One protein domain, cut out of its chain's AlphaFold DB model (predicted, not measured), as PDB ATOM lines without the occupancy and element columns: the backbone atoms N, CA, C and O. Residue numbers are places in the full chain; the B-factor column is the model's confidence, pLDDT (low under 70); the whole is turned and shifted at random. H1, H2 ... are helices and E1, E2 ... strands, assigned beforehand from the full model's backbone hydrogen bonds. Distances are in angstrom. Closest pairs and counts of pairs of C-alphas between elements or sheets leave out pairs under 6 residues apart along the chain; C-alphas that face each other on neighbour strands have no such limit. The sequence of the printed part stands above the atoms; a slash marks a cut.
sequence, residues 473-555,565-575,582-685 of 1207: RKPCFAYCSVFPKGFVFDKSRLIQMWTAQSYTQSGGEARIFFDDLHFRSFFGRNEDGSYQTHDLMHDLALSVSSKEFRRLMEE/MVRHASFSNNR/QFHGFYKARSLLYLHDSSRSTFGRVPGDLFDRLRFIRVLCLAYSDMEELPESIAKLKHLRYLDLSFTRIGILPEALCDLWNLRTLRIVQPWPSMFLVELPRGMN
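Overview. This is residues 473 to 555, 565 to 575 and 582 to 685 of the 1207 residues of the protein "Hypothetical protein" of Spirodela intermedia (UniProt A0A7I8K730). A chain wound in stacked turns puts parallel strands E3 to E8 side by side as a wall, with short helices H5 to H8 in a row across the turns; over the wall's other face sits a lobe of H1 to H4 and the small hairpin E1 and E2. The 198 printed residues run H1 H2 H3 E1 E2 H4 E3 E4 H5 E5 H6 E6 H7 E7 H8 E8, mixed helices and strands, with under half of the residues in them. The whole is compact, radius of gyration of the C-alphas 16.6 A, spanning 45 by 34 by 34 A.

Along the chain. Find C-alpha 474 at (457.404, 455.409, 344.852); there H1 begins, residues 474 to 482, 14.2 A. Next come H2, 491 to 501, 15.7 A; H3, 507 to 519, 18.0 A; E1, 523 to 525; E2, 531 to 533; and H4, 535 to 545, 14.9 A. Then read E3, 549 to 552; E4, 568 to 571; H5, 582 to 585; E5, 591 to 594; H6, 610 to 613; E6, 619 to 621; H7, 632 to 636; E7, 642 to 644; H8, 655 to 659; and E8, 665 to 667, ending at (459.900, 442.810, 321.772).

Arrangement. Look for N 550 and O 568 at 3.0 A between E3 and E4, N 569 and O 591 at 3.0 A between E4 and E5, N 592 and O 619 at 3.0 A between E5 and E6, N 620 and O 642 at 2.9 A between E6 and E7, and N 643 and O 665 at 2.9 A between E7 and E8. E5 H6 E6, E6 H7 E7 and E7 H8 E8 are strand-helix-strand units, parallel neighbour strands joined through a helix, with right-handed crossovers. H7 touches H6 at C-alphas 634 and 611, 5.9 A, and H8 at 635 and 656, 5.0 A; H5 and H6 only just touch, with 3 pairs of C-alphas within 8 A, the closest 584 and 613, 6.5 A. H1 and H2 are on the same face of the sheet, two layers, at heights of 10.0 A and 8.1 A. H1 touches H4 at C-alphas 478 and 541, 4.8 A; H2 touches H3 at 495 and 510, 5.5 A. In the antiparallel hairpin E1 and E2, N 524 and O 532 are 2.8 A apart. Every O i to N i+4 pair is within hydrogen-bond range in H2, H3 and H4; H1 has 2 of 5 and 4 of 6 O i to N i+3, H7 and H8 0 of 1 and 2 of 2 each, and H5 and H6 are too short.

Size, cuts and confidence. The farthest C-alphas, Leu 536 and Arg 682, are 47.2 A apart. Residues 556 to 564 and 576 to 581 are not printed; the C-alpha gaps are 20.0 A and 16.0 A. Of the links printed whole, E5 to H6 is long. Mean pLDDT of the printed part is 80.3; look for values under 70 at, for instance, 596 to 608 and 671 to 678.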
ATOM      1  N   ARG A 473     456.480 458.618 342.204       81.50
ATOM      2  CA  ARG A 473     457.746 457.921 341.914       81.50
ATOM      3  C   ARG A 473     457.939 456.660 342.766       81.50
ATOM      4  O   ARG A 473     458.609 455.727 342.323       81.50
ATOM      5  N   LYS A 474     457.310 456.578 343.949       87.31
ATOM      6  CA  LYS A 474     457.404 455.409 344.852       87.31
ATOM      7  C   LYS A 474     457.062 454.061 344.190       87.31
ATOM      8  O   LYS A 474     457.852 453.135 344.368       87.31
ATOM      9  N   PRO A 475     455.988 453.922 343.378       89.81
ATOM     10  CA  PRO A 475     455.693 452.671 342.674       89.81
ATOM     11  C   PRO A 475     456.772 452.265 341.662       89.81
ATOM     12  O   PRO A 475     457.037 451.078 341.507       89.81
ATOM     13  N   CYS A 476     457.426 453.232 341.007       91.38
ATOM     14  CA  CYS A 476     458.496 452.960 340.045       91.38
ATOM     15  C   CYS A 476     459.714 452.321 340.729       91.38
ATOM     16  O   CYS A 476     460.210 451.298 340.262       91.38
ATOM     17  N   PHE A 477     460.145 452.859 341.876       90.12
ATOM     18  CA  PHE A 477     461.219 452.250 342.667       90.12
ATOM     19  C   PHE A 477     460.808 450.914 343.301       90.12
ATOM     20  O   PHE A 477     461.549 449.940 343.188       90.12
ATOM     21  N   ALA A 478     459.621 450.837 343.915       90.00
ATOM     22  CA  ALA A 478     459.114 449.599 344.508       90.00
ATOM     23  C   ALA A 478     459.062 448.454 343.479       90.00
ATOM     24  O   ALA A 478     459.392 447.317 343.805       90.00
ATOM     25  N   TYR A 479     458.746 448.765 342.215       90.38
ATOM     26  CA  TYR A 479     458.755 447.801 341.115       90.38
ATOM     27  C   TYR A 479     460.121 447.147 340.868       90.38
ATOM     28  O   TYR A 479     460.165 446.007 340.414       90.38
ATOM     29  N   CYS A 480     461.237 447.809 341.188       88.75
ATOM     30  CA  CYS A 480     462.579 447.261 340.971       88.75
ATOM     31  C   CYS A 480     462.888 446.031 341.845       88.75
ATOM     32  O   CYS A 480     463.795 445.268 341.510       88.75
ATOM     33  N   SER A 481     462.101 445.769 342.898       87.25
ATOM     34  CA  SER A 481     462.196 444.536 343.694       87.25
ATOM     35  C   SER A 481     461.941 443.262 342.868       87.25
ATOM     36  O   SER A 481     462.433 442.181 343.211       87.25
ATOM     37  N   VAL A 482     461.230 443.395 341.737       84.81
ATOM     38  CA  VAL A 482     460.905 442.302 340.811       84.81
ATOM     39  C   VAL A 482     462.152 441.659 340.191       84.81
ATOM     40  O   VAL A 482     462.133 440.467 339.889       84.81
ATOM     41  N   PHE A 483     463.248 442.404 340.028       84.50
ATOM     42  CA  PHE A 483     464.513 441.874 339.514       84.50
ATOM     43  C   PHE A 483     465.329 441.211 340.635       84.50
ATOM     44  O   PHE A 483     465.194 441.633 341.781       84.50
ATOM     45  N   PRO A 484     466.163 440.184 340.382       77.81
ATOM     46  CA  PRO A 484     467.064 439.654 341.406       77.81
ATOM     47  C   PRO A 484     468.136 440.677 341.829       77.81
ATOM     48  O   PRO A 484     468.369 441.677 341.149       77.81
ATOM     49  N   LYS A 485     468.800 440.427 342.966       76.62
ATOM     50  CA  LYS A 485     469.969 441.223 343.381       76.62
ATOM     51  C   LYS A 485     471.077 441.118 342.330       76.62
ATOM     52  O   LYS A 485     471.184 440.101 341.644       76.62
ATOM     53  N   GLY A 486     471.829 442.201 342.147       70.56
ATOM     54  CA  GLY A 486     472.826 442.327 341.081       70.56
ATOM     55  C   GLY A 486     472.285 442.359 339.640       70.56
ATOM     56  O   GLY A 486     473.090 442.487 338.718       70.56
ATOM     57  N   PHE A 487     470.968 442.268 339.400       79.12
ATOM     58  CA  PHE A 487     470.424 442.202 338.038       79.12
ATOM     59  C   PHE A 487     470.707 443.474 337.233       79.12
ATOM     60  O   PHE A 487     470.362 444.584 337.649       79.12
ATOM     61  N   VAL A 488     471.293 443.280 336.054       81.19
ATOM     62  CA  VAL A 488     471.616 444.337 335.096       81.19
ATOM     63  C   VAL A 488     470.451 444.528 334.123       81.19
ATOM     64  O   VAL A 488     469.919 443.562 333.576       81.19
ATOM     65  N   PHE A 489     470.048 445.777 333.896       82.88
ATOM     66  CA  PHE A 489     468.932 446.134 333.021       82.88
ATOM     67  C   PHE A 489     469.218 447.370 332.160       82.88
ATOM     68  O   PHE A 489     469.963 448.276 332.532       82.88
ATOM     69  N   ASP A 490     468.560 447.419 331.001       86.44
ATOM     70  CA  ASP A 490     468.459 448.624 330.181       86.44
ATOM     71  C   ASP A 490     467.408 449.597 330.755       86.44
ATOM     72  O   ASP A 490     466.330 449.202 331.216       86.44
ATOM     73  N   LYS A 491     467.727 450.891 330.666       89.00
ATOM     74  CA  LYS A 491     466.868 452.016 331.046       89.00
ATOM     75  C   LYS A 491     465.546 452.020 330.275       89.00
ATOM     76  O   LYS A 491     464.485 452.205 330.876       89.00
ATOM     77  N   SER A 492     465.590 451.795 328.962       88.25
ATOM     78  CA  SER A 492     464.410 451.852 328.085       88.25
ATOM     79  C   SER A 492     463.419 450.734 328.421       88.25
ATOM     80  O   SER A 492     462.217 450.977 328.545       88.25
ATOM     81  N   ARG A 493     463.930 449.525 328.677       89.62
ATOM     82  CA  ARG A 493     463.168 448.350 329.116       89.62
ATOM     83  C   ARG A 493     462.402 448.618 330.414       89.62
ATOM     84  O   ARG A 493     461.216 448.298 330.491       89.62
ATOM     85  N   LEU A 494     463.045 449.233 331.412       92.31
ATOM     86  CA  LEU A 494     462.403 449.556 332.693       92.31
ATOM     87  C   LEU A 494     461.335 450.656 332.544       92.31
ATOM     88  O   LEU A 494     460.214 450.497 333.031       92.31
ATOM     89  N   ILE A 495     461.639 451.712 331.782       92.38
ATOM     90  CA  ILE A 495     460.696 452.788 331.422       92.38
ATOM     91  C   ILE A 495     459.437 452.229 330.738       92.38
ATOM     92  O   ILE A 495     458.311 452.605 331.091       92.38
ATOM     93  N   GLN A 496     459.601 451.289 329.802       92.31
ATOM     94  CA  GLN A 496     458.490 450.610 329.128       92.31
ATOM     95  C   GLN A 496     457.646 449.774 330.110       92.31
ATOM     96  O   GLN A 496     456.416 449.830 330.046       92.31
ATOM     97  N   MET A 497     458.263 449.066 331.067       94.12
ATOM     98  CA  MET A 497     457.530 448.308 332.094       94.12
ATOM     99  C   MET A 497     456.723 449.210 333.048       94.12
ATOM    100  O   MET A 497     455.551 448.918 333.304       94.12
ATOM    101  N   TRP A 498     457.283 450.327 333.526       94.62
ATOM    102  CA  TRP A 498     456.545 451.298 334.355       94.62
ATOM    103  C   TRP A 498     455.370 451.935 333.590       94.62
ATOM    104  O   TRP A 498     454.249 452.014 334.106       94.62
ATOM    105  N   THR A 499     455.594 452.299 332.322       92.38
ATOM    106  CA  THR A 499     454.565 452.855 331.420       92.38
ATOM    107  C   THR A 499     453.465 451.828 331.102       92.38
ATOM    108  O   THR A 499     452.293 452.183 330.932       92.38
ATOM    109  N   ALA A 500     453.800 450.536 331.047       93.94
ATOM    110  CA  ALA A 500     452.839 449.446 330.887       93.94
ATOM    111  C   ALA A 500     451.998 449.219 332.157       93.94
ATOM    112  O   ALA A 500     450.773 449.065 332.059       93.94
ATOM    113  N   GLN A 501     452.611 449.291 333.345       92.06
ATOM    114  CA  GLN A 501     451.883 449.249 334.620       92.06
ATOM    115  C   GLN A 501     451.010 450.483 334.874       92.06
ATOM    116  O   GLN A 501     450.054 450.386 335.651       92.06
ATOM    117  N   SER A 502     451.249 451.590 334.159       90.94
ATOM    118  CA  SER A 502     450.661 452.921 334.396       90.94
ATOM    119  C   SER A 502     451.026 453.499 335.771       90.94
ATOM    120  O   SER A 502     450.178 454.048 336.466       90.94
ATOM    121  N   TYR A 503     452.304 453.374 336.152       89.81
ATOM    122  CA  TYR A 503     452.899 454.212 337.207       89.81
ATOM    123  C   TYR A 503     453.267 455.612 336.697       89.81
ATOM    124  O   TYR A 503     453.450 456.526 337.491       89.81
ATOM    125  N   THR A 504     453.319 455.778 335.373       87.75
ATOM    126  CA  THR A 504     453.401 457.064 334.678       87.75
ATOM    127  C   THR A 504     452.319 457.160 333.604       87.75
ATOM    128  O   THR A 504     451.808 456.151 333.096       87.75
ATOM    129  N   GLN A 505     451.977 458.392 333.247       78.81
ATOM    130  CA  GLN A 505     451.093 458.760 332.148       78.81
ATOM    131  C   GLN A 505     451.816 458.607 330.796       78.81
ATOM    132  O   GLN A 505     451.221 458.173 329.802       78.81
ATOM    133  N   SER A 506     453.118 458.922 330.756       80.44
ATOM    134  CA  SER A 506     453.936 458.909 329.537       80.44
ATOM    135  C   SER A 506     455.327 458.281 329.721       80.44
ATOM    136  O   SER A 506     455.828 458.131 330.836       80.44
ATOM    137  N   GLY A 507     455.969 457.942 328.596       77.62
ATOM    138  CA  GLY A 507     457.368 457.500 328.572       77.62
ATOM    139  C   GLY A 507     458.363 458.625 328.890       77.62
ATOM    140  O   GLY A 507     459.407 458.362 329.475       77.62
ATOM    141  N   GLY A 508     458.018 459.882 328.577       80.31
ATOM    142  CA  GLY A 508     458.823 461.055 328.942       80.31
ATOM    143  C   GLY A 508     458.849 461.287 330.455       80.31
ATOM    144  O   GLY A 508     459.915 461.444 331.038       80.31
ATOM    145  N   GLU A 509     457.690 461.193 331.109       85.38
ATOM    146  CA  GLU A 509     457.584 461.217 332.574       85.38
ATOM    147  C   GLU A 509     458.359 460.054 333.216       85.38
ATOM    148  O   GLU A 509     459.126 460.269 334.150       85.38
ATOM    149  N   ALA A 510     458.249 458.835 332.672       87.00
ATOM    150  CA  ALA A 510     459.036 457.692 333.146       87.00
ATOM    151  C   ALA A 510     460.550 457.875 332.952       87.00
ATOM    152  O   ALA A 510     461.321 457.418 333.793       87.00
ATOM    153  N   ARG A 511     460.990 458.576 331.898       86.12
ATOM    154  CA  ARG A 511     462.395 458.966 331.712       86.12
ATOM    155  C   ARG A 511     462.840 459.965 332.781       86.12
ATOM    156  O   ARG A 511     463.867 459.729 333.406       86.12
ATOM    157  N   ILE A 512     462.040 460.994 333.065       81.44
ATOM    158  CA  ILE A 512     462.303 461.959 334.149       81.44
ATOM    159  C   ILE A 512     462.357 461.249 335.514       81.44
ATOM    160  O   ILE A 512     463.260 461.508 336.303       81.44
ATOM    161  N   PHE A 513     461.439 460.316 335.792       87.19
ATOM    162  CA  PHE A 513     461.433 459.547 337.045       87.19
ATOM    163  C   PHE A 513     462.630 458.588 337.138       87.19
ATOM    164  O   PHE A 513     463.175 458.401 338.223       87.19
ATOM    165  N   PHE A 514     463.069 457.997 336.021       89.38
ATOM    166  CA  PHE A 514     464.295 457.199 335.979       89.38
ATOM    167  C   PHE A 514     465.520 458.054 336.312       89.38
ATOM    168  O   PHE A 514     466.345 457.658 337.134       89.38
ATOM    169  N   ASP A 515     465.632 459.219 335.674       79.94
ATOM    170  CA  ASP A 515     466.786 460.105 335.817       79.94
ATOM    171  C   ASP A 515     466.837 460.768 337.207       79.94
ATOM    172  O   ASP A 515     467.924 460.894 337.764       79.94
ATOM    173  N   ASP A 516     465.689 461.047 337.838       77.62
ATOM    174  CA  ASP A 516     465.591 461.391 339.267       77.62
ATOM    175  C   ASP A 516     466.083 460.259 340.185       77.62
ATOM    176  O   ASP A 516     466.924 460.484 341.052       77.62
ATOM    177  N   LEU A 517     465.606 459.025 339.994       83.00
ATOM    178  CA  LEU A 517     466.026 457.886 340.820       83.00
ATOM    179  C   LEU A 517     467.529 457.589 340.655       83.00
ATOM    180  O   LEU A 517     468.226 457.317 341.638       83.00
ATOM    181  N   HIS A 518     468.063 457.709 339.439       81.75
ATOM    182  CA  HIS A 518     469.502 457.614 339.194       81.75
ATOM    183  C   HIS A 518     470.271 458.791 339.828       81.75
ATOM    184  O   HIS A 518     471.298 458.570 340.473       81.75
ATOM    185  N   PHE A 519     469.754 460.024 339.750       70.06
ATOM    186  CA  PHE A 519     470.343 461.188 340.418       70.06
ATOM    187  C   PHE A 519     470.383 461.016 341.948       70.06
ATOM    188  O   PHE A 519     471.426 461.227 342.575       70.06
ATOM    189  N   ARG A 520     469.314 460.487 342.548       69.38
ATOM    190  CA  ARG A 520     469.264 460.103 343.967       69.38
ATOM    191  C   ARG A 520     470.191 458.927 344.324       69.38
ATOM    192  O   ARG A 520     470.265 458.560 345.486       69.38
ATOM    193  N   SER A 521     470.940 458.353 343.377       74.31
ATOM    194  CA  SER A 521     471.810 457.174 343.559       74.31
ATOM    195  C   SER A 521     471.065 455.879 343.933       74.31
ATOM    196  O   SER A 521     471.642 454.989 344.553       74.31
ATOM    197  N   PHE A 522     469.794 455.738 343.534       78.25
ATOM    198  CA  PHE A 522     469.043 454.484 343.708       78.25
ATOM    199  C   PHE A 522     469.508 453.416 342.696       78.25
ATOM    200  O   PHE A 522     469.456 452.218 342.985       78.25
ATOM    201  N   PHE A 523     470.007 453.853 341.532       81.62
ATOM    202  CA  PHE A 523     470.608 453.008 340.498       81.62
ATOM    203  C   PHE A 523     472.090 453.329 340.303       81.62
ATOM    204  O   PHE A 523     472.450 454.490 340.079       81.62
ATOM    205  N   GLY A 524     472.926 452.292 340.304       74.94
ATOM    206  CA  GLY A 524     474.268 452.341 339.731       74.94
ATOM    207  C   GLY A 524     474.208 452.273 338.202       74.94
ATOM    208  O   GLY A 524     473.265 451.715 337.637       74.94
ATOM    209  N   ARG A 525     475.223 452.842 337.544       75.06
ATOM    210  CA  ARG A 525     475.452 452.766 336.094       75.06
ATOM    211  C   ARG A 525     476.793 452.070 335.852       75.06
ATOM    212  O   ARG A 525     477.773 452.390 336.526       75.06
ATOM    213  N   ASN A 526     476.806 451.132 334.916       71.19
ATOM    214  CA  ASN A 526     477.957 450.320 334.536       71.19
ATOM    215  C   ASN A 526     478.723 450.960 333.360       71.19
ATOM    216  O   ASN A 526     478.222 451.878 332.706       71.19
ATOM    217  N   GLU A 527     479.932 450.466 333.074       61.94
ATOM    218  CA  GLU A 527     480.798 450.959 331.982       61.94
ATOM    219  C   GLU A 527     480.173 450.799 330.586       61.94
ATOM    220  O   GLU A 527     480.330 451.668 329.734       61.94
ATOM    221  N   ASP A 528     479.401 449.731 330.365       61.19
ATOM    222  CA  ASP A 528     478.639 449.485 329.131       61.19
ATOM    223  C   ASP A 528     477.390 450.385 328.990       61.19
ATOM    224  O   ASP A 528     476.637 450.278 328.024       61.19
ATOM    225  N   GLY A 529     477.148 451.272 329.963       69.25
ATOM    226  CA  GLY A 529     475.985 452.150 330.027       69.25
ATOM    227  C   GLY A 529     474.712 451.499 330.573       69.25
ATOM    228  O   GLY A 529     473.698 452.195 330.673       69.25
ATOM    229  N   SER A 530     474.747 450.215 330.948       78.31
ATOM    230  CA  SER A 530     473.633 449.527 331.611       78.31
ATOM    231  C   SER A 530     473.466 449.967 333.073       78.31
ATOM    232  O   SER A 530     474.309 450.677 333.630       78.31
ATOM    233  N   TYR A 531     472.360 449.568 333.708       84.56
ATOM    234  CA  TYR A 531     472.012 449.975 335.071       84.56
ATOM    235  C   TYR A 531     471.765 448.777 335.987       84.56
ATOM    236  O   TYR A 531     471.362 447.702 335.547       84.56
ATOM    237  N   GLN A 532     471.986 448.986 337.284       82.44
ATOM    238  CA  GLN A 532     471.791 447.992 338.339       82.44
ATOM    239  C   GLN A 532     471.221 448.685 339.588       82.44
ATOM    240  O   GLN A 532     471.581 449.821 339.899       82.44
ATOM    241  N   THR A 533     470.341 448.017 340.337       82.12
ATOM    242  CA  THR A 533     469.917 448.510 341.664       82.12
ATOM    243  C   THR A 533     470.908 448.009 342.714       82.12
ATOM    244  O   THR A 533     471.121 446.804 342.808       82.12
ATOM    245  N   HIS A 534     471.503 448.906 343.510       75.38
ATOM    246  CA  HIS A 534     472.403 448.518 344.606       75.38
ATOM    247  C   HIS A 534     471.688 447.582 345.592       75.38
ATOM    248  O   HIS A 534     470.554 447.870 345.966       75.38
ATOM    249  N   ASP A 535     472.335 446.516 346.081       73.00
ATOM    250  CA  ASP A 535     471.642 445.446 346.832       73.00
ATOM    251  C   ASP A 535     470.865 445.938 348.058       73.00
ATOM    252  O   ASP A 535     469.823 445.389 348.382       73.00
ATOM    253  N   LEU A 536     471.348 446.988 348.727       74.75
ATOM    254  CA  LEU A 536     470.673 447.583 349.883       74.75
ATOM    255  C   LEU A 536     469.459 448.445 349.495       74.75
ATOM    256  O   LEU A 536     468.480 448.511 350.233       74.75
ATOM    257  N   MET A 537     469.503 449.082 348.321       80.12
ATOM    258  CA  MET A 537     468.331 449.732 347.726       80.12
ATOM    259  C   MET A 537     467.356 448.680 347.186       80.12
ATOM    260  O   MET A 537     466.151 448.895 347.200       80.12
ATOM    261  N   HIS A 538     467.858 447.514 346.772       83.38
ATOM    262  CA  HIS A 538     467.035 446.358 346.431       83.38
ATOM    263  C   HIS A 538     466.343 445.764 347.672       83.38
ATOM    264  O   HIS A 538     465.138 445.531 347.632       83.38
ATOM    265  N   ASP A 539     467.052 445.633 348.797       78.31
ATOM    266  CA  ASP A 539     466.486 445.242 350.099       78.31
ATOM    267  C   ASP A 539     465.399 446.221 350.577       78.31
ATOM    268  O   ASP A 539     464.341 445.792 351.041       78.31
ATOM    269  N   LEU A 540     465.606 447.532 350.399       82.50
ATOM    270  CA  LEU A 540     464.570 448.536 350.657       82.50
ATOM    271  C   LEU A 540     463.383 448.400 349.690       82.50
ATOM    272  O   LEU A 540     462.234 448.465 350.123       82.50
ATOM    273  N   ALA A 541     463.633 448.189 348.393       85.50
ATOM    274  CA  ALA A 541     462.570 447.972 347.413       85.50
ATOM    275  C   ALA A 541     461.747 446.717 347.756       85.50
ATOM    276  O   ALA A 541     460.523 446.742 347.629       85.50
ATOM    277  N   LEU A 542     462.380 445.638 348.232       80.69
ATOM    278  CA  LEU A 542     461.704 444.443 348.747       80.69
ATOM    279  C   LEU A 542     460.862 444.756 349.988       80.69
ATOM    280  O   LEU A 542     459.680 444.417 350.000       80.69
ATOM    281  N   SER A 543     461.412 445.421 351.010       79.56
ATOM    282  CA  SER A 543     460.674 445.659 352.261       79.56
ATOM    283  C   SER A 543     459.395 446.475 352.027       79.56
ATOM    284  O   SER A 543     458.319 446.065 352.478       79.56
ATOM    285  N   VAL A 544     459.469 447.541 351.217       82.25
ATOM    286  CA  VAL A 544     458.325 448.424 350.906       82.25
ATOM    287  C   VAL A 544     457.317 447.807 349.924       82.25
ATOM    288  O   VAL A 544     456.213 448.333 349.789       82.25
ATOM    289  N   SER A 545     457.667 446.708 349.242       81.69
ATOM    290  CA  SER A 545     456.819 446.040 348.232       81.69
ATOM    291  C   SER A 545     456.377 444.614 348.605       81.69
ATOM    292  O   SER A 545     455.521 444.034 347.934       81.69
ATOM    293  N   SER A 546     456.886 444.086 349.721       67.94
ATOM    294  CA  SER A 546     456.716 442.721 350.255       67.94
ATOM    295  C   SER A 546     455.286 442.156 350.286       67.94
ATOM    296  O   SER A 546     455.108 440.943 350.231       67.94
ATOM    297  N   LYS A 547     454.253 443.007 350.350       69.00
ATOM    298  CA  LYS A 547     452.835 442.591 350.351       69.00
ATOM    299  C   LYS A 547     452.245 442.373 348.948       69.00
ATOM    300  O   LYS A 547     451.212 441.722 348.824       69.00
ATOM    301  N   GLU A 548     452.864 442.918 347.900       73.75
ATOM    302  CA  GLU A 548     452.372 442.850 346.513       73.75
ATOM    303  C   GLU A 548     453.319 442.102 345.553       73.75
ATOM    304  O   GLU A 548     452.925 441.794 344.425       73.75
ATOM    305  N   PHE A 549     454.547 441.785 345.970       77.69
ATOM    306  CA  PHE A 549     455.581 441.177 345.127       77.69
ATOM    307  C   PHE A 549     456.001 439.811 345.689       77.69
ATOM    308  O   PHE A 549     456.277 439.700 346.879       77.69
ATOM    309  N   ARG A 550     456.087 438.779 344.837       74.12
ATOM    310  CA  ARG A 550     456.702 437.479 345.179       74.12
ATOM    311  C   ARG A 550     457.711 437.092 344.105       74.12
ATOM    312  O   ARG A 550     457.412 437.166 342.913       74.12
ATOM    313  N   ARG A 551     458.887 436.640 344.526       71.06
ATOM    314  CA  ARG A 551     459.841 435.940 343.664       71.06
ATOM    315  C   ARG A 551     459.784 434.462 344.015       71.06
ATOM    316  O   ARG A 551     459.825 434.149 345.197       71.06
ATOM    317  N   LEU A 552     459.687 433.588 343.020       65.19
ATOM    318  CA  LEU A 552     459.821 432.150 343.250       65.19
ATOM    319  C   LEU A 552     461.305 431.767 343.233       65.19
ATOM    320  O   LEU A 552     462.026 432.107 342.292       65.19
ATOM    321  N   MET A 553     461.724 431.077 344.291       55.22
ATOM    322  CA  MET A 553     463.058 430.521 344.525       55.22
ATOM    323  C   MET A 553     462.892 429.076 345.029       55.22
ATOM    324  O   MET A 553     461.819 428.715 345.505       55.22
ATOM    325  N   GLU A 554     463.937 428.255 344.937       43.47
ATOM    326  CA  GLU A 554     463.880 426.801 345.212       43.47
ATOM    327  C   GLU A 554     463.522 426.430 346.668       43.47
ATOM    328  O   GLU A 554     463.076 425.317 346.920       43.47
ATOM    329  N   GLU A 555     463.681 427.358 347.615       42.78
ATOM    330  CA  GLU A 555     463.447 427.146 349.054       42.78
ATOM    331  C   GLU A 555     462.025 427.525 349.523       42.78
ATOM    332  O   GLU A 555     461.683 427.299 350.685       42.78
ATOM    333  N   MET A 565     447.147 437.672 347.113       66.62
ATOM    334  CA  MET A 565     447.519 439.101 347.193       66.62
ATOM    335  C   MET A 565     448.582 439.558 346.175       66.62
ATOM    336  O   MET A 565     448.640 440.745 345.855       66.62
ATOM    337  N   VAL A 566     449.368 438.634 345.609       80.62
ATOM    338  CA  VAL A 566     450.493 438.951 344.711       80.62
ATOM    339  C   VAL A 566     450.032 439.696 343.449       80.62
ATOM    340  O   VAL A 566     449.155 439.243 342.706       80.62
ATOM    341  N   ARG A 567     450.662 440.844 343.186       86.50
ATOM    342  CA  ARG A 567     450.490 441.676 341.986       86.50
ATOM    343  C   ARG A 567     451.648 441.560 341.009       86.50
ATOM    344  O   ARG A 567     451.423 441.731 339.814       86.50
ATOM    345  N   HIS A 568     452.853 441.252 341.466       88.69
ATOM    346  CA  HIS A 568     454.020 441.154 340.596       88.69
ATOM    347  C   HIS A 568     454.823 439.903 340.948       88.69
ATOM    348  O   HIS A 568     455.236 439.726 342.093       88.69
ATOM    349  N   ALA A 569     454.997 439.029 339.958       86.00
ATOM    350  CA  ALA A 569     455.722 437.776 340.089       86.00
ATOM    351  C   ALA A 569     456.976 437.773 339.205       86.00
ATOM    352  O   ALA A 569     456.944 438.240 338.060       86.00
ATOM    353  N   SER A 570     458.065 437.201 339.712       84.25
ATOM    354  CA  SER A 570     459.243 436.867 338.910       84.25
ATOM    355  C   SER A 570     459.880 435.553 339.334       84.25
ATOM    356  O   SER A 570     459.672 435.064 340.445       84.25
ATOM    357  N   PHE A 571     460.638 434.966 338.412       77.00
ATOM    358  CA  PHE A 571     461.323 433.698 338.612       77.00
ATOM    359  C   PHE A 571     462.628 433.669 337.811       77.00
ATOM    360  O   PHE A 571     462.700 434.181 336.689       77.00
ATOM    361  N   SER A 572     463.652 433.058 338.400       67.62
ATOM    362  CA  SER A 572     464.987 432.904 337.821       67.62
ATOM    363  C   SER A 572     465.439 431.458 337.984       67.62
ATOM    364  O   SER A 572     465.572 430.981 339.108       67.62
ATOM    365  N   ASN A 573     465.651 430.759 336.869       60.88
ATOM    366  CA  ASN A 573     466.028 429.345 336.867       60.88
ATOM    367  C   ASN A 573     467.469 429.171 337.371       60.88
ATOM    368  O   ASN A 573     468.393 429.629 336.699       60.88
ATOM    369  N   ASN A 574     467.642 428.512 338.522       52.88
ATOM    370  CA  ASN A 574     468.939 428.310 339.176       52.88
ATOM    371  C   ASN A 574     469.198 426.841 339.596       52.88
ATOM    372  O   ASN A 574     470.015 426.594 340.495       52.88
ATOM    373  N   ARG A 575     468.616 425.917 338.799       50.75
ATOM    374  CA  ARG A 575     468.745 424.440 338.766       50.75
ATOM    375  C   ARG A 575     467.681 423.593 339.492       50.75
ATOM    376  O   ARG A 575     468.054 422.695 340.236       50.75
ATOM    377  N   GLN A 582     452.831 425.968 339.264       68.44
ATOM    378  CA  GLN A 582     453.045 426.929 340.357       68.44
ATOM    379  C   GLN A 582     452.459 428.319 340.040       68.44
ATOM    380  O   GLN A 582     451.935 429.010 340.917       68.44
ATOM    381  N   PHE A 583     452.462 428.718 338.764       71.06
ATOM    382  CA  PHE A 583     451.964 430.025 338.329       71.06
ATOM    383  C   PHE A 583     450.435 430.114 338.251       71.06
ATOM    384  O   PHE A 583     449.893 431.214 338.122       71.06
ATOM    385  N   HIS A 584     449.718 428.991 338.384       70.12
ATOM    386  CA  HIS A 584     448.253 428.967 338.400       70.12
ATOM    387  C   HIS A 584     447.657 429.787 339.559       70.12
ATOM    388  O   HIS A 584     446.539 430.297 339.442       70.12
ATOM    389  N   GLY A 585     448.410 429.950 340.653       71.00
ATOM    390  CA  GLY A 585     448.032 430.771 341.802       71.00
ATOM    391  C   GLY A 585     448.041 432.283 341.538       71.00
ATOM    392  O   GLY A 585     447.308 433.020 342.194       71.00
ATOM    393  N   PHE A 586     448.776 432.775 340.534       77.25
ATOM    394  CA  PHE A 586     448.938 434.215 340.273       77.25
ATOM    395  C   PHE A 586     447.784 434.850 339.472       77.25
ATOM    396  O   PHE A 586     447.975 435.818 338.736       77.25
ATOM    397  N   TYR A 587     446.551 434.368 339.656       80.12
ATOM    398  CA  TYR A 587     445.341 434.833 338.955       80.12
ATOM    399  C   TYR A 587     444.968 436.313 339.215       80.12
ATOM    400  O   TYR A 587     444.014 436.816 338.626       80.12
ATOM    401  N   LYS A 588     445.700 437.023 340.089       84.88
ATOM    402  CA  LYS A 588     445.570 438.463 340.405       84.88
ATOM    403  C   LYS A 588     446.766 439.320 339.956       84.88
ATOM    404  O   LYS A 588     446.745 440.540 340.187       84.88
ATOM    405  N   ALA A 589     447.786 438.711 339.349       88.62
ATOM    406  CA  ALA A 589     449.024 439.383 338.980       88.62
ATOM    407  C   ALA A 589     448.870 440.313 337.764       88.62
ATOM    408  O   ALA A 589     448.055 440.100 336.869       88.62
ATOM    409  N   ARG A 590     449.701 441.355 337.760       92.62
ATOM    410  CA  ARG A 590     449.873 442.392 336.735       92.62
ATOM    411  C   ARG A 590     451.248 442.318 336.062       92.62
ATOM    412  O   ARG A 590     451.363 442.790 334.932       92.62
ATOM    413  N   SER A 591     452.267 441.754 336.716       92.75
ATOM    414  CA  SER A 591     453.530 441.347 336.075       92.75
ATOM    415  C   SER A 591     453.787 439.861 336.264       92.75
ATOM    416  O   SER A 591     453.608 439.356 337.373       92.75
ATOM    417  N   LEU A 592     454.301 439.218 335.217       89.94
ATOM    418  CA  LEU A 592     455.021 437.953 335.305       89.94
ATOM    419  C   LEU A 592     456.308 438.079 334.480       89.94
ATOM    420  O   LEU A 592     456.245 438.277 333.265       89.94
ATOM    421  N   LEU A 593     457.464 438.002 335.144       87.88
ATOM    422  CA  LEU A 593     458.772 438.097 334.496       87.88
ATOM    423  C   LEU A 593     459.576 436.802 334.658       87.88
ATOM    424  O   LEU A 593     460.021 436.486 335.762       87.88
ATOM    425  N   TYR A 594     459.840 436.115 333.547       81.94
ATOM    426  CA  TYR A 594     460.986 435.218 333.459       81.94
ATOM    427  C   TYR A 594     462.257 436.071 333.383       81.94
ATOM    428  O   TYR A 594     462.376 436.935 332.507       81.94
ATOM    429  N   LEU A 595     463.176 435.865 334.325       73.81
ATOM    430  CA  LEU A 595     464.433 436.602 334.435       73.81
ATOM    431  C   LEU A 595     465.589 435.603 334.420       73.81
ATOM    432  O   LEU A 595     465.906 434.969 335.424       73.81
ATOM    433  N   HIS A 596     466.192 435.436 333.245       67.25
ATOM    434  CA  HIS A 596     467.236 434.448 332.996       67.25
ATOM    435  C   HIS A 596     468.609 435.112 332.866       67.25
ATOM    436  O   HIS A 596     468.769 436.081 332.127       67.25
ATOM    437  N   ASP A 597     469.596 434.579 333.586       55.41
ATOM    438  CA  ASP A 597     470.999 434.977 333.465       55.41
ATOM    439  C   ASP A 597     471.720 434.048 332.479       55.41
ATOM    440  O   ASP A 597     472.301 433.031 332.870       55.41
ATOM    441  N   SER A 598     471.644 434.435 331.199       50.75
ATOM    442  CA  SER A 598     472.561 434.133 330.079       50.75
ATOM    443  C   SER A 598     472.884 432.667 329.722       50.75
ATOM    444  O   SER A 598     473.399 432.397 328.636       50.75
ATOM    445  N   SER A 599     472.559 431.690 330.567       48.66
ATOM    446  CA  SER A 599     473.075 430.322 330.510       48.66
ATOM    447  C   SER A 599     471.951 429.277 330.526       48.66
ATOM    448  O   SER A 599     471.483 428.867 331.578       48.66
ATOM    449  N   ARG A 600     471.518 428.871 329.317       46.06
ATOM    450  CA  ARG A 600     470.521 427.819 328.986       46.06
ATOM    451  C   ARG A 600     469.229 427.768 329.825       46.06
ATOM    452  O   ARG A 600     469.221 427.379 330.988       46.06
ATOM    453  N   SER A 601     468.095 428.001 329.176       48.47
ATOM    454  CA  SER A 601     466.791 427.612 329.708       48.47
ATOM    455  C   SER A 601     466.606 426.088 329.657       48.47
ATOM    456  O   SER A 601     466.617 425.478 328.594       48.47
ATOM    457  N   THR A 602     466.391 425.470 330.820       46.84
ATOM    458  CA  THR A 602     465.693 424.171 330.946       46.84
ATOM    459  C   THR A 602     464.183 424.353 331.137       46.84
ATOM    460  O   THR A 602     463.464 423.391 331.375       46.84
ATOM    461  N   PHE A 603     463.688 425.594 331.060       52.53
ATOM    462  CA  PHE A 603     462.288 425.916 331.317       52.53
ATOM    463  C   PHE A 603     461.398 425.314 330.226       52.53
ATOM    464  O   PHE A 603     461.481 425.718 329.064       52.53
ATOM    465  N   GLY A 604     460.573 424.336 330.609       54.94
ATOM    466  CA  GLY A 604     459.757 423.555 329.682       54.94
ATOM    467  C   GLY A 604     458.737 424.388 328.900       54.94
ATOM    468  O   GLY A 604     458.413 425.523 329.262       54.94
ATOM    469  N   ARG A 605     458.203 423.797 327.825       60.47
ATOM    470  CA  ARG A 605     457.214 424.422 326.932       60.47
ATOM    471  C   ARG A 605     456.041 425.010 327.726       60.47
ATOM    472  O   ARG A 605     455.432 424.317 328.536       60.47
ATOM    473  N   VAL A 606     455.714 426.276 327.461       66.62
ATOM    474  CA  VAL A 606     454.650 427.008 328.168       66.62
ATOM    475  C   VAL A 606     453.279 426.367 327.895       66.62
ATOM    476  O   VAL A 606     452.895 426.277 326.725       66.62
ATOM    477  N   PRO A 607     452.519 425.935 328.922       67.88
ATOM    478  CA  PRO A 607     451.182 425.382 328.741       67.88
ATOM    479  C   PRO A 607     450.210 426.416 328.178       67.88
ATOM    480  O   PRO A 607     450.175 427.567 328.614       67.88
ATOM    481  N   GLY A 608     449.381 425.990 327.223       64.94
ATOM    482  CA  GLY A 608     448.398 426.866 326.583       64.94
ATOM    483  C   GLY A 608     447.319 427.395 327.536       64.94
ATOM    484  O   GLY A 608     446.748 428.449 327.269       64.94
ATOM    485  N   ASP A 609     447.057 426.716 328.654       74.62
ATOM    486  CA  ASP A 609     446.064 427.105 329.662       74.62
ATOM    487  C   ASP A 609     446.606 428.083 330.724       74.62
ATOM    488  O   ASP A 609     445.825 428.678 331.471       74.62
ATOM    489  N   LEU A 610     447.918 428.349 330.757       80.44
ATOM    490  CA  LEU A 610     448.505 429.372 331.632       80.44
ATOM    491  C   LEU A 610     447.836 430.745 331.414       80.44
ATOM    492  O   LEU A 610     447.479 431.452 332.364       80.44
ATOM    493  N   PHE A 611     447.613 431.111 330.149       87.00
ATOM    494  CA  PHE A 611     447.001 432.387 329.769       87.00
ATOM    495  C   PHE A 611     445.497 432.466 330.094       87.00
ATOM    496  O   PHE A 611     444.952 433.565 330.201       87.00
ATOM    497  N   ASP A 612     444.826 431.338 330.352       83.19
ATOM    498  CA  ASP A 612     443.417 431.308 330.774       83.19
ATOM    499  C   ASP A 612     443.219 431.808 332.212       83.19
ATOM    500  O   ASP A 612     442.110 432.226 332.571       83.19
ATOM    501  N   ARG A 613     444.281 431.779 333.030       80.81
ATOM    502  CA  ARG A 613     444.273 432.164 334.453       80.81
ATOM    503  C   ARG A 613     444.870 433.553 334.690       80.81
ATOM    504  O   ARG A 613     444.350 434.310 335.505       80.81
ATOM    505  N   LEU A 614     445.906 433.928 333.939       86.25
ATOM    506  CA  LEU A 614     446.683 435.168 334.110       86.25
ATOM    507  C   LEU A 614     446.003 436.456 333.571       86.25
ATOM    508  O   LEU A 614     446.661 437.373 333.083       86.25
ATOM    509  N   ARG A 615     444.673 436.561 333.669       86.69
ATOM    510  CA  ARG A 615     443.844 437.542 332.927       86.69
ATOM    511  C   ARG A 615     444.165 439.024 333.188       86.69
ATOM    512  O   ARG A 615     443.864 439.858 332.338       86.69
ATOM    513  N   PHE A 616     444.772 439.364 334.328       90.69
ATOM    514  CA  PHE A 616     445.109 440.748 334.706       90.69
ATOM    515  C   PHE A 616     446.544 441.185 334.365       90.69
ATOM    516  O   PHE A 616     446.912 442.325 334.668       90.69
ATOM    517  N   ILE A 617     447.348 440.323 333.729       93.50
ATOM    518  CA  ILE A 617     448.730 440.651 333.361       93.50
ATOM    519  C   ILE A 617     448.767 441.847 332.398       93.50
ATOM    520  O   ILE A 617     448.088 441.877 331.375       93.50
ATOM    521  N   ARG A 618     449.608 442.828 332.743       96.12
ATOM    522  CA  ARG A 618     449.961 444.014 331.944       96.12
ATOM    523  C   ARG A 618     451.371 443.909 331.367       96.12
ATOM    524  O   ARG A 618     451.615 444.431 330.284       96.12
ATOM    525  N   VAL A 619     452.280 443.243 332.080       96.25
ATOM    526  CA  VAL A 619     453.681 443.033 331.689       96.25
ATOM    527  C   VAL A 619     453.985 441.537 331.716       96.25
ATOM    528  O   VAL A 619     453.976 440.930 332.787       96.25
ATOM    529  N   LEU A 620     454.267 440.959 330.550       93.56
ATOM    530  CA  LEU A 620     454.683 439.567 330.393       93.56
ATOM    531  C   LEU A 620     456.073 439.525 329.749       93.56
ATOM    532  O   LEU A 620     456.253 439.982 328.621       93.56
ATOM    533  N   CYS A 621     457.051 438.972 330.463       90.62
ATOM    534  CA  CYS A 621     458.371 438.667 329.916       90.62
ATOM    535  C   CYS A 621     458.571 437.154 329.935       90.62
ATOM    536  O   CYS A 621     458.607 436.549 331.003       90.62
ATOM    537  N   LEU A 622     458.711 436.570 328.745       86.31
ATOM    538  CA  LEU A 622     459.057 435.165 328.511       86.31
ATOM    539  C   LEU A 622     460.387 435.062 327.743       86.31
ATOM    540  O   LEU A 622     460.667 434.049 327.099       86.31
ATOM    541  N   ALA A 623     461.199 436.121 327.787       81.12
ATOM    542  CA  ALA A 623     462.474 436.179 327.094       81.12
ATOM    543  C   ALA A 623     463.424 435.064 327.566       81.12
ATOM    544  O   ALA A 623     463.431 434.721 328.747       81.12
ATOM    545  N   TYR A 624     464.217 434.507 326.648       76.31
ATOM    546  CA  TYR A 624     465.059 433.312 326.839       76.31
ATOM    547  C   TYR A 624     464.308 431.996 327.148       76.31
ATOM    548  O   TYR A 624     464.953 430.994 327.461       76.31
ATOM    549  N   SER A 625     462.972 431.937 327.070       76.00
ATOM    550  CA  SER A 625     462.245 430.656 327.191       76.00
ATOM    551  C   SER A 625     462.401 429.790 325.935       76.00
ATOM    552  O   SER A 625     462.507 430.312 324.824       76.00
ATOM    553  N   ASP A 626     462.362 428.461 326.086       71.00
ATOM    554  CA  ASP A 626     462.494 427.516 324.961       71.00
ATOM    555  C   ASP A 626     461.175 427.354 324.170       71.00
ATOM    556  O   ASP A 626     460.769 426.267 323.764       71.00
ATOM    557  N   MET A 627     460.459 428.468 323.988       75.19
ATOM    558  CA  MET A 627     459.206 428.546 323.245       75.19
ATOM    559  C   MET A 627     459.486 428.556 321.736       75.19
ATOM    560  O   MET A 627     460.126 429.475 321.229       75.19
ATOM    561  N   GLU A 628     458.965 427.557 321.026       79.19
ATOM    562  CA  GLU A 628     459.003 427.458 319.556       79.19
ATOM    563  C   GLU A 628     457.730 428.030 318.897       79.19
ATOM    564  O   GLU A 628     457.769 428.498 317.763       79.19
ATOM    565  N   GLU A 629     456.612 428.065 319.632       83.25
ATOM    566  CA  GLU A 629     455.299 428.550 319.181       83.25
ATOM    567  C   GLU A 629     454.596 429.300 320.326       83.25
ATOM    568  O   GLU A 629     454.575 428.806 321.457       83.25
ATOM    569  N   LEU A 630     453.977 430.453 320.041       87.88
ATOM    570  CA  LEU A 630     453.151 431.194 321.004       87.88
ATOM    571  C   LEU A 630     451.679 430.734 320.912       87.88
ATOM    572  O   LEU A 630     451.087 430.870 319.844       87.88
ATOM    573  N   PRO A 631     451.053 430.229 321.995       88.06
ATOM    574  CA  PRO A 631     449.660 429.773 321.963       88.06
ATOM    575  C   PRO A 631     448.625 430.855 321.606       88.06
ATOM    576  O   PRO A 631     448.647 431.953 322.162       88.06
ATOM    577  N   GLU A 632     447.626 430.495 320.788       89.19
ATOM    578  CA  GLU A 632     446.449 431.326 320.441       89.19
ATOM    579  C   GLU A 632     445.687 431.855 321.677       89.19
ATOM    580  O   GLU A 632     445.061 432.916 321.649       89.19
ATOM    581  N   SER A 633     445.770 431.158 322.817       89.69
ATOM    582  CA  SER A 633     445.194 431.608 324.092       89.69
ATOM    583  C   SER A 633     445.782 432.927 324.609       89.69
ATOM    584  O   SER A 633     445.170 433.540 325.486       89.69
ATOM    585  N   ILE A 634     446.888 433.426 324.037       91.00
ATOM    586  CA  ILE A 634     447.442 434.752 324.343       91.00
ATOM    587  C   ILE A 634     446.394 435.866 324.176       91.00
ATOM    588  O   ILE A 634     446.369 436.792 324.988       91.00
ATOM    589  N   ALA A 635     445.444 435.731 323.234       90.88
ATOM    590  CA  ALA A 635     444.328 436.667 323.045       90.88
ATOM    591  C   ALA A 635     443.464 436.886 324.299       90.88
ATOM    592  O   ALA A 635     442.752 437.891 324.368       90.88
ATOM    593  N   LYS A 636     443.495 435.975 325.284       91.44
ATOM    594  CA  LYS A 636     442.742 436.087 326.546       91.44
ATOM    595  C   LYS A 636     443.337 437.141 327.490       91.44
ATOM    596  O   LYS A 636     442.620 437.657 328.347       91.44
ATOM    597  N   LEU A 637     444.603 437.531 327.306       93.62
ATOM    598  CA  LEU A 637     445.299 438.534 328.121       93.62
ATOM    599  C   LEU A 637     444.918 439.976 327.725       93.62
ATOM    600  O   LEU A 637     445.774 440.797 327.408       93.62
ATOM    601  N   LYS A 638     443.623 440.325 327.742       92.75
ATOM    602  CA  LYS A 638     443.113 441.621 327.237       92.75
ATOM    603  C   LYS A 638     443.661 442.871 327.947       92.75
ATOM    604  O   LYS A 638     443.510 443.971 327.418       92.75
ATOM    605  N   HIS A 639     444.310 442.720 329.102       94.44
ATOM    606  CA  HIS A 639     444.999 443.799 329.818       94.44
ATOM    607  C   HIS A 639     446.499 443.933 329.492       94.44
ATOM    608  O   HIS A 639     447.139 444.849 330.018       94.44
ATOM    609  N   LEU A 640     447.055 443.073 328.630       96.69
ATOM    610  CA  LEU A 640     448.477 443.064 328.288       96.69
ATOM    611  C   LEU A 640     448.888 444.359 327.580       96.69
ATOM    612  O   LEU A 640     448.225 444.814 326.650       96.69
ATOM    613  N   ARG A 641     449.999 444.950 328.033       96.94
ATOM    614  CA  ARG A 641     450.567 446.202 327.508       96.94
ATOM    615  C   ARG A 641     452.040 446.088 327.122       96.94
ATOM    616  O   ARG A 641     452.494 446.856 326.283       96.94
ATOM    617  N   TYR A 642     452.770 445.144 327.700       96.69
ATOM    618  CA  TYR A 642     454.164 444.851 327.383       96.69
ATOM    619  C   TYR A 642     454.331 443.342 327.230       96.69
ATOM    620  O   TYR A 642     454.003 442.599 328.159       96.69
ATOM    621  N   LEU A 643     454.846 442.914 326.080       95.44
ATOM    622  CA  LEU A 643     455.165 441.524 325.769       95.44
ATOM    623  C   LEU A 643     456.612 441.429 325.272       95.44
ATOM    624  O   LEU A 643     456.968 442.039 324.263       95.44
ATOM    625  N   ASP A 644     457.437 440.662 325.981       92.44
ATOM    626  CA  ASP A 644     458.836 440.414 325.622       92.44
ATOM    627  C   ASP A 644     459.071 438.915 325.405       92.44
ATOM    628  O   ASP A 644     458.996 438.114 326.343       92.44
ATOM    629  N   LEU A 645     459.319 438.566 324.142       89.69
ATOM    630  CA  LEU A 645     459.596 437.226 323.616       89.69
ATOM    631  C   LEU A 645     461.027 437.150 323.050       89.69
ATOM    632  O   LEU A 645     461.334 436.279 322.234       89.69
ATOM    633  N   SER A 646     461.907 438.080 323.435       86.75
ATOM    634  CA  SER A 646     463.296 438.106 322.965       86.75
ATOM    635  C   SER A 646     464.028 436.805 323.317       86.75
ATOM    636  O   SER A 646     463.825 436.236 324.385       86.75
ATOM    637  N   PHE A 647     464.906 436.331 322.439       81.19
ATOM    638  CA  PHE A 647     465.723 435.129 322.631       81.19
ATOM    639  C   PHE A 647     464.925 433.819 322.792       81.19
ATOM    640  O   PHE A 647     465.431 432.851 323.355       81.19
ATOM    641  N   THR A 648     463.689 433.783 322.281       80.88
ATOM    642  CA  THR A 648     462.874 432.565 322.118       80.88
ATOM    643  C   THR A 648     463.041 431.979 320.710       80.88
ATOM    644  O   THR A 648     463.488 432.666 319.792       80.88
ATOM    645  N   ARG A 649     462.646 430.721 320.490       78.81
ATOM    646  CA  ARG A 649     462.734 430.056 319.173       78.81
ATOM    647  C   ARG A 649     461.541 430.339 318.241       78.81
ATOM    648  O   ARG A 649     461.375 429.638 317.246       78.81
ATOM    649  N   ILE A 650     460.704 431.328 318.555       81.19
ATOM    650  CA  ILE A 650     459.438 431.574 317.852       81.19
ATOM    651  C   ILE A 650     459.685 432.034 316.409       81.19
ATOM    652  O   ILE A 650     460.191 433.134 316.175       81.19
ATOM    653  N   GLY A 651     459.281 431.203 315.444       78.75
ATOM    654  CA  GLY A 651     459.381 431.510 314.013       78.75
ATOM    655  C   GLY A 651     458.214 432.336 313.458       78.75
ATOM    656  O   GLY A 651     458.422 433.126 312.539       78.75
ATOM    657  N   ILE A 652     457.003 432.178 314.003       83.69
ATOM    658  CA  ILE A 652     455.761 432.848 313.566       83.69
ATOM    659  C   ILE A 652     454.918 433.184 314.812       83.69
ATOM    660  O   ILE A 652     454.887 432.398 315.759       83.69
ATOM    661  N   LEU A 653     454.224 434.331 314.825       89.75
ATOM    662  CA  LEU A 653     453.246 434.676 315.873       89.75
ATOM    663  C   LEU A 653     451.804 434.349 315.426       89.75
ATOM    664  O   LEU A 653     451.486 434.546 314.253       89.75
ATOM    665  N   PRO A 654     450.910 433.940 316.346       91.06
ATOM    666  CA  PRO A 654     449.494 433.710 316.056       91.06
ATOM    667  C   PRO A 654     448.741 435.010 315.728       91.06
ATOM    668  O   PRO A 654     449.008 436.057 316.323       91.06
ATOM    669  N   GLU A 655     447.718 434.941 314.869       93.00
ATOM    670  CA  GLU A 655     446.820 436.082 314.585       93.00
ATOM    671  C   GLU A 655     446.038 436.532 315.839       93.00
ATOM    672  O   GLU A 655     445.700 437.710 315.967       93.00
ATOM    673  N   ALA A 656     445.822 435.644 316.820       92.69
ATOM    674  CA  ALA A 656     445.273 435.991 318.135       92.69
ATOM    675  C   ALA A 656     446.057 437.093 318.875       92.69
ATOM    676  O   ALA A 656     445.474 437.839 319.671       92.69
ATOM    677  N   LEU A 657     447.362 437.243 318.613       93.88
ATOM    678  CA  LEU A 657     448.165 438.327 319.186       93.88
ATOM    679  C   LEU A 657     447.640 439.707 318.756       93.88
ATOM    680  O   LEU A 657     447.723 440.660 319.528       93.88
ATOM    681  N   CYS A 658     447.034 439.814 317.574       93.50
ATOM    682  CA  CYS A 658     446.498 441.062 317.039       93.50
ATOM    683  C   CYS A 658     445.206 441.530 317.733       93.50
ATOM    684  O   CYS A 658     444.842 442.699 317.623       93.50
ATOM    685  N   ASP A 659     444.536 440.667 318.502       93.19
ATOM    686  CA  ASP A 659     443.356 441.042 319.293       93.19
ATOM    687  C   ASP A 659     443.728 441.621 320.680       93.19
ATOM    688  O   ASP A 659     442.866 441.783 321.558       93.19
ATOM    689  N   LEU A 660     445.013 441.928 320.898       94.31
ATOM    690  CA  LEU A 660     445.571 442.561 322.097       94.31
ATOM    691  C   LEU A 660     445.689 444.079 321.922       94.31
ATOM    692  O   LEU A 660     446.752 444.665 322.084       94.31
ATOM    693  N   TRP A 661     444.567 444.739 321.635       90.75
ATOM    694  CA  TRP A 661     444.471 446.184 321.364       90.75
ATOM    695  C   TRP A 661     445.044 447.117 322.454       90.75
ATOM    696  O   TRP A 661     445.238 448.302 322.190       90.75
ATOM    697  N   ASN A 662     445.326 446.615 323.664       94.00
ATOM    698  CA  ASN A 662     446.011 447.335 324.751       94.00
ATOM    699  C   ASN A 662     447.554 447.296 324.674       94.00
ATOM    700  O   ASN A 662     448.211 447.982 325.466       94.00
ATOM    701  N   LEU A 663     448.138 446.503 323.769       96.38
ATOM    702  CA  LEU A 663     449.580 446.288 323.673       96.38
ATOM    703  C   LEU A 663     450.297 447.584 323.261       96.38
ATOM    704  O   LEU A 663     449.986 448.170 322.232       96.38
ATOM    705  N   ARG A 664     451.258 448.027 324.079       95.25
ATOM    706  CA  ARG A 664     452.088 449.232 323.883       95.25
ATOM    707  C   ARG A 664     453.517 448.893 323.460       95.25
ATOM    708  O   ARG A 664     454.150 449.681 322.763       95.25
ATOM    709  N   THR A 665     454.014 447.731 323.872       94.81
ATOM    710  CA  THR A 665     455.370 447.263 323.586       94.81
ATOM    711  C   THR A 665     455.348 445.788 323.208       94.81
ATOM    712  O   THR A 665     454.863 444.965 323.988       94.81
ATOM    713  N   LEU A 666     455.929 445.462 322.053       94.12
ATOM    714  CA  LEU A 666     456.260 444.098 321.637       94.12
ATOM    715  C   LEU A 666     457.767 444.019 321.354       94.12
ATOM    716  O   LEU A 666     458.304 444.865 320.637       94.12
ATOM    717  N   ARG A 667     458.452 443.025 321.930       91.62
ATOM    718  CA  ARG A 667     459.900 442.810 321.772       91.62
ATOM    719  C   ARG A 667     460.196 441.370 321.364       91.62
ATOM    720  O   ARG A 667     459.742 440.444 322.036       91.62
ATOM    721  N   ILE A 668     460.952 441.195 320.282       87.50
ATOM    722  CA  ILE A 668     461.369 439.898 319.725       87.50
ATOM    723  C   ILE A 668     462.800 440.040 319.173       87.50
ATOM    724  O   ILE A 668     463.057 439.889 317.977       87.50
ATOM    725  N   VAL A 669     463.751 440.373 320.052       82.06
ATOM    726  CA  VAL A 669     465.181 440.408 319.699       82.06
ATOM    727  C   VAL A 669     465.695 438.972 319.615       82.06
ATOM    728  O   VAL A 669     465.576 438.232 320.584       82.06
ATOM    729  N   GLN A 670     466.246 438.556 318.475       73.50
ATOM    730  CA  GLN A 670     466.696 437.174 318.250       73.50
ATOM    731  C   GLN A 670     468.210 437.000 318.516       73.50
ATOM    732  O   GLN A 670     468.966 437.940 318.273       73.50
ATOM    733  N   PRO A 671     468.691 435.831 319.005       63.53
ATOM    734  CA  PRO A 671     470.089 435.652 319.407       63.53
ATOM    735  C   PRO A 671     471.053 435.439 318.236       63.53
ATOM    736  O   PRO A 671     472.251 435.661 318.392       63.53
ATOM    737  N   TRP A 672     470.560 434.984 317.078       66.38
ATOM    738  CA  TRP A 672     471.393 434.571 315.947       66.38
ATOM    739  C   TRP A 672     470.810 435.070 314.615       66.38
ATOM    740  O   TRP A 672     469.612 434.887 314.393       66.38
ATOM    741  N   PRO A 673     471.629 435.578 313.669       58.47
ATOM    742  CA  PRO A 673     471.184 435.954 312.316       58.47
ATOM    743  C   PRO A 673     470.658 434.803 311.434       58.47
ATOM    744  O   PRO A 673     470.353 435.015 310.267       58.47
ATOM    745  N   SER A 674     470.585 433.578 311.957       59.22
ATOM    746  CA  SER A 674     469.966 432.410 311.318       59.22
ATOM    747  C   SER A 674     468.582 432.062 311.886       59.22
ATOM    748  O   SER A 674     467.906 431.197 311.337       59.22
ATOM    749  N   MET A 675     468.160 432.716 312.973       59.47
ATOM    750  CA  MET A 675     466.891 432.483 313.668       59.47
ATOM    751  C   MET A 675     466.032 433.748 313.631       59.47
ATOM    752  O   MET A 675     465.762 434.364 314.658       59.47
ATOM    753  N   PHE A 676     465.629 434.176 312.437       62.19
ATOM    754  CA  PHE A 676     464.679 435.278 312.308       62.19
ATOM    755  C   PHE A 676     463.252 434.817 312.620       62.19
ATOM    756  O   PHE A 676     462.848 433.723 312.226       62.19
ATOM    757  N   LEU A 677     462.469 435.702 313.244       64.38
ATOM    758  CA  LEU A 677     461.016 435.677 313.082       64.38
ATOM    759  C   LEU A 677     460.732 435.816 311.579       64.38
ATOM    760  O   LEU A 677     461.187 436.783 310.965       64.38
ATOM    761  N   VAL A 678     460.042 434.840 310.994       65.06
ATOM    762  CA  VAL A 678     459.873 434.715 309.540       65.06
ATOM    763  C   VAL A 678     458.838 435.717 309.036       65.06
ATOM    764  O   VAL A 678     459.112 436.465 308.103       65.06
ATOM    765  N   GLU A 679     457.677 435.776 309.692       75.50
ATOM    766  CA  GLU A 679     456.585 436.697 309.367       75.50
ATOM    767  C   GLU A 679     455.919 437.250 310.638       75.50
ATOM    768  O   GLU A 679     455.879 436.600 311.689       75.50
ATOM    769  N   LEU A 680     455.372 438.463 310.522       87.06
ATOM    770  CA  LEU A 680     454.418 439.034 311.474       87.06
ATOM    771  C   LEU A 680     452.975 438.756 310.998       87.06
ATOM    772  O   LEU A 680     452.735 438.723 309.790       87.06
ATOM    773  N   PRO A 681     452.004 438.597 311.915       90.06
ATOM    774  CA  PRO A 681     450.618 438.296 311.570       90.06
ATOM    775  C   PRO A 681     449.955 439.450 310.804       90.06
ATOM    776  O   PRO A 681     450.259 440.632 310.999       90.06
ATOM    777  N   ARG A 682     449.013 439.118 309.920       87.81
ATOM    778  CA  ARG A 682     448.396 440.059 308.972       87.81
ATOM    779  C   ARG A 682     447.530 441.103 309.669       87.81
ATOM    780  O   ARG A 682     447.321 442.174 309.101       87.81
ATOM    781  N   GLY A 683     447.040 440.804 310.872       90.50
ATOM    782  CA  GLY A 683     446.274 441.717 311.713       90.50
ATOM    783  C   GLY A 683     447.092 442.707 312.552       90.50
ATOM    784  O   GLY A 683     446.484 443.386 313.375       90.50
ATOM    785  N   MET A 684     448.426 442.808 312.416       93.00
ATOM    786  CA  MET A 684     449.267 443.673 313.278       93.00
ATOM    787  C   MET A 684     448.780 445.129 313.376       93.00
ATOM    788  O   MET A 684     448.940 445.760 314.419       93.00
ATOM    789  N   ASN A 685     448.132 445.642 312.330       91.88
ATOM    790  CA  ASN A 685     447.546 446.981 312.284       91.88
ATOM    791  C   ASN A 685     446.379 447.206 313.279       91.88
ATOM    792  O   ASN A 685     446.083 448.337 313.646       91.88
TER     793      ASN A 685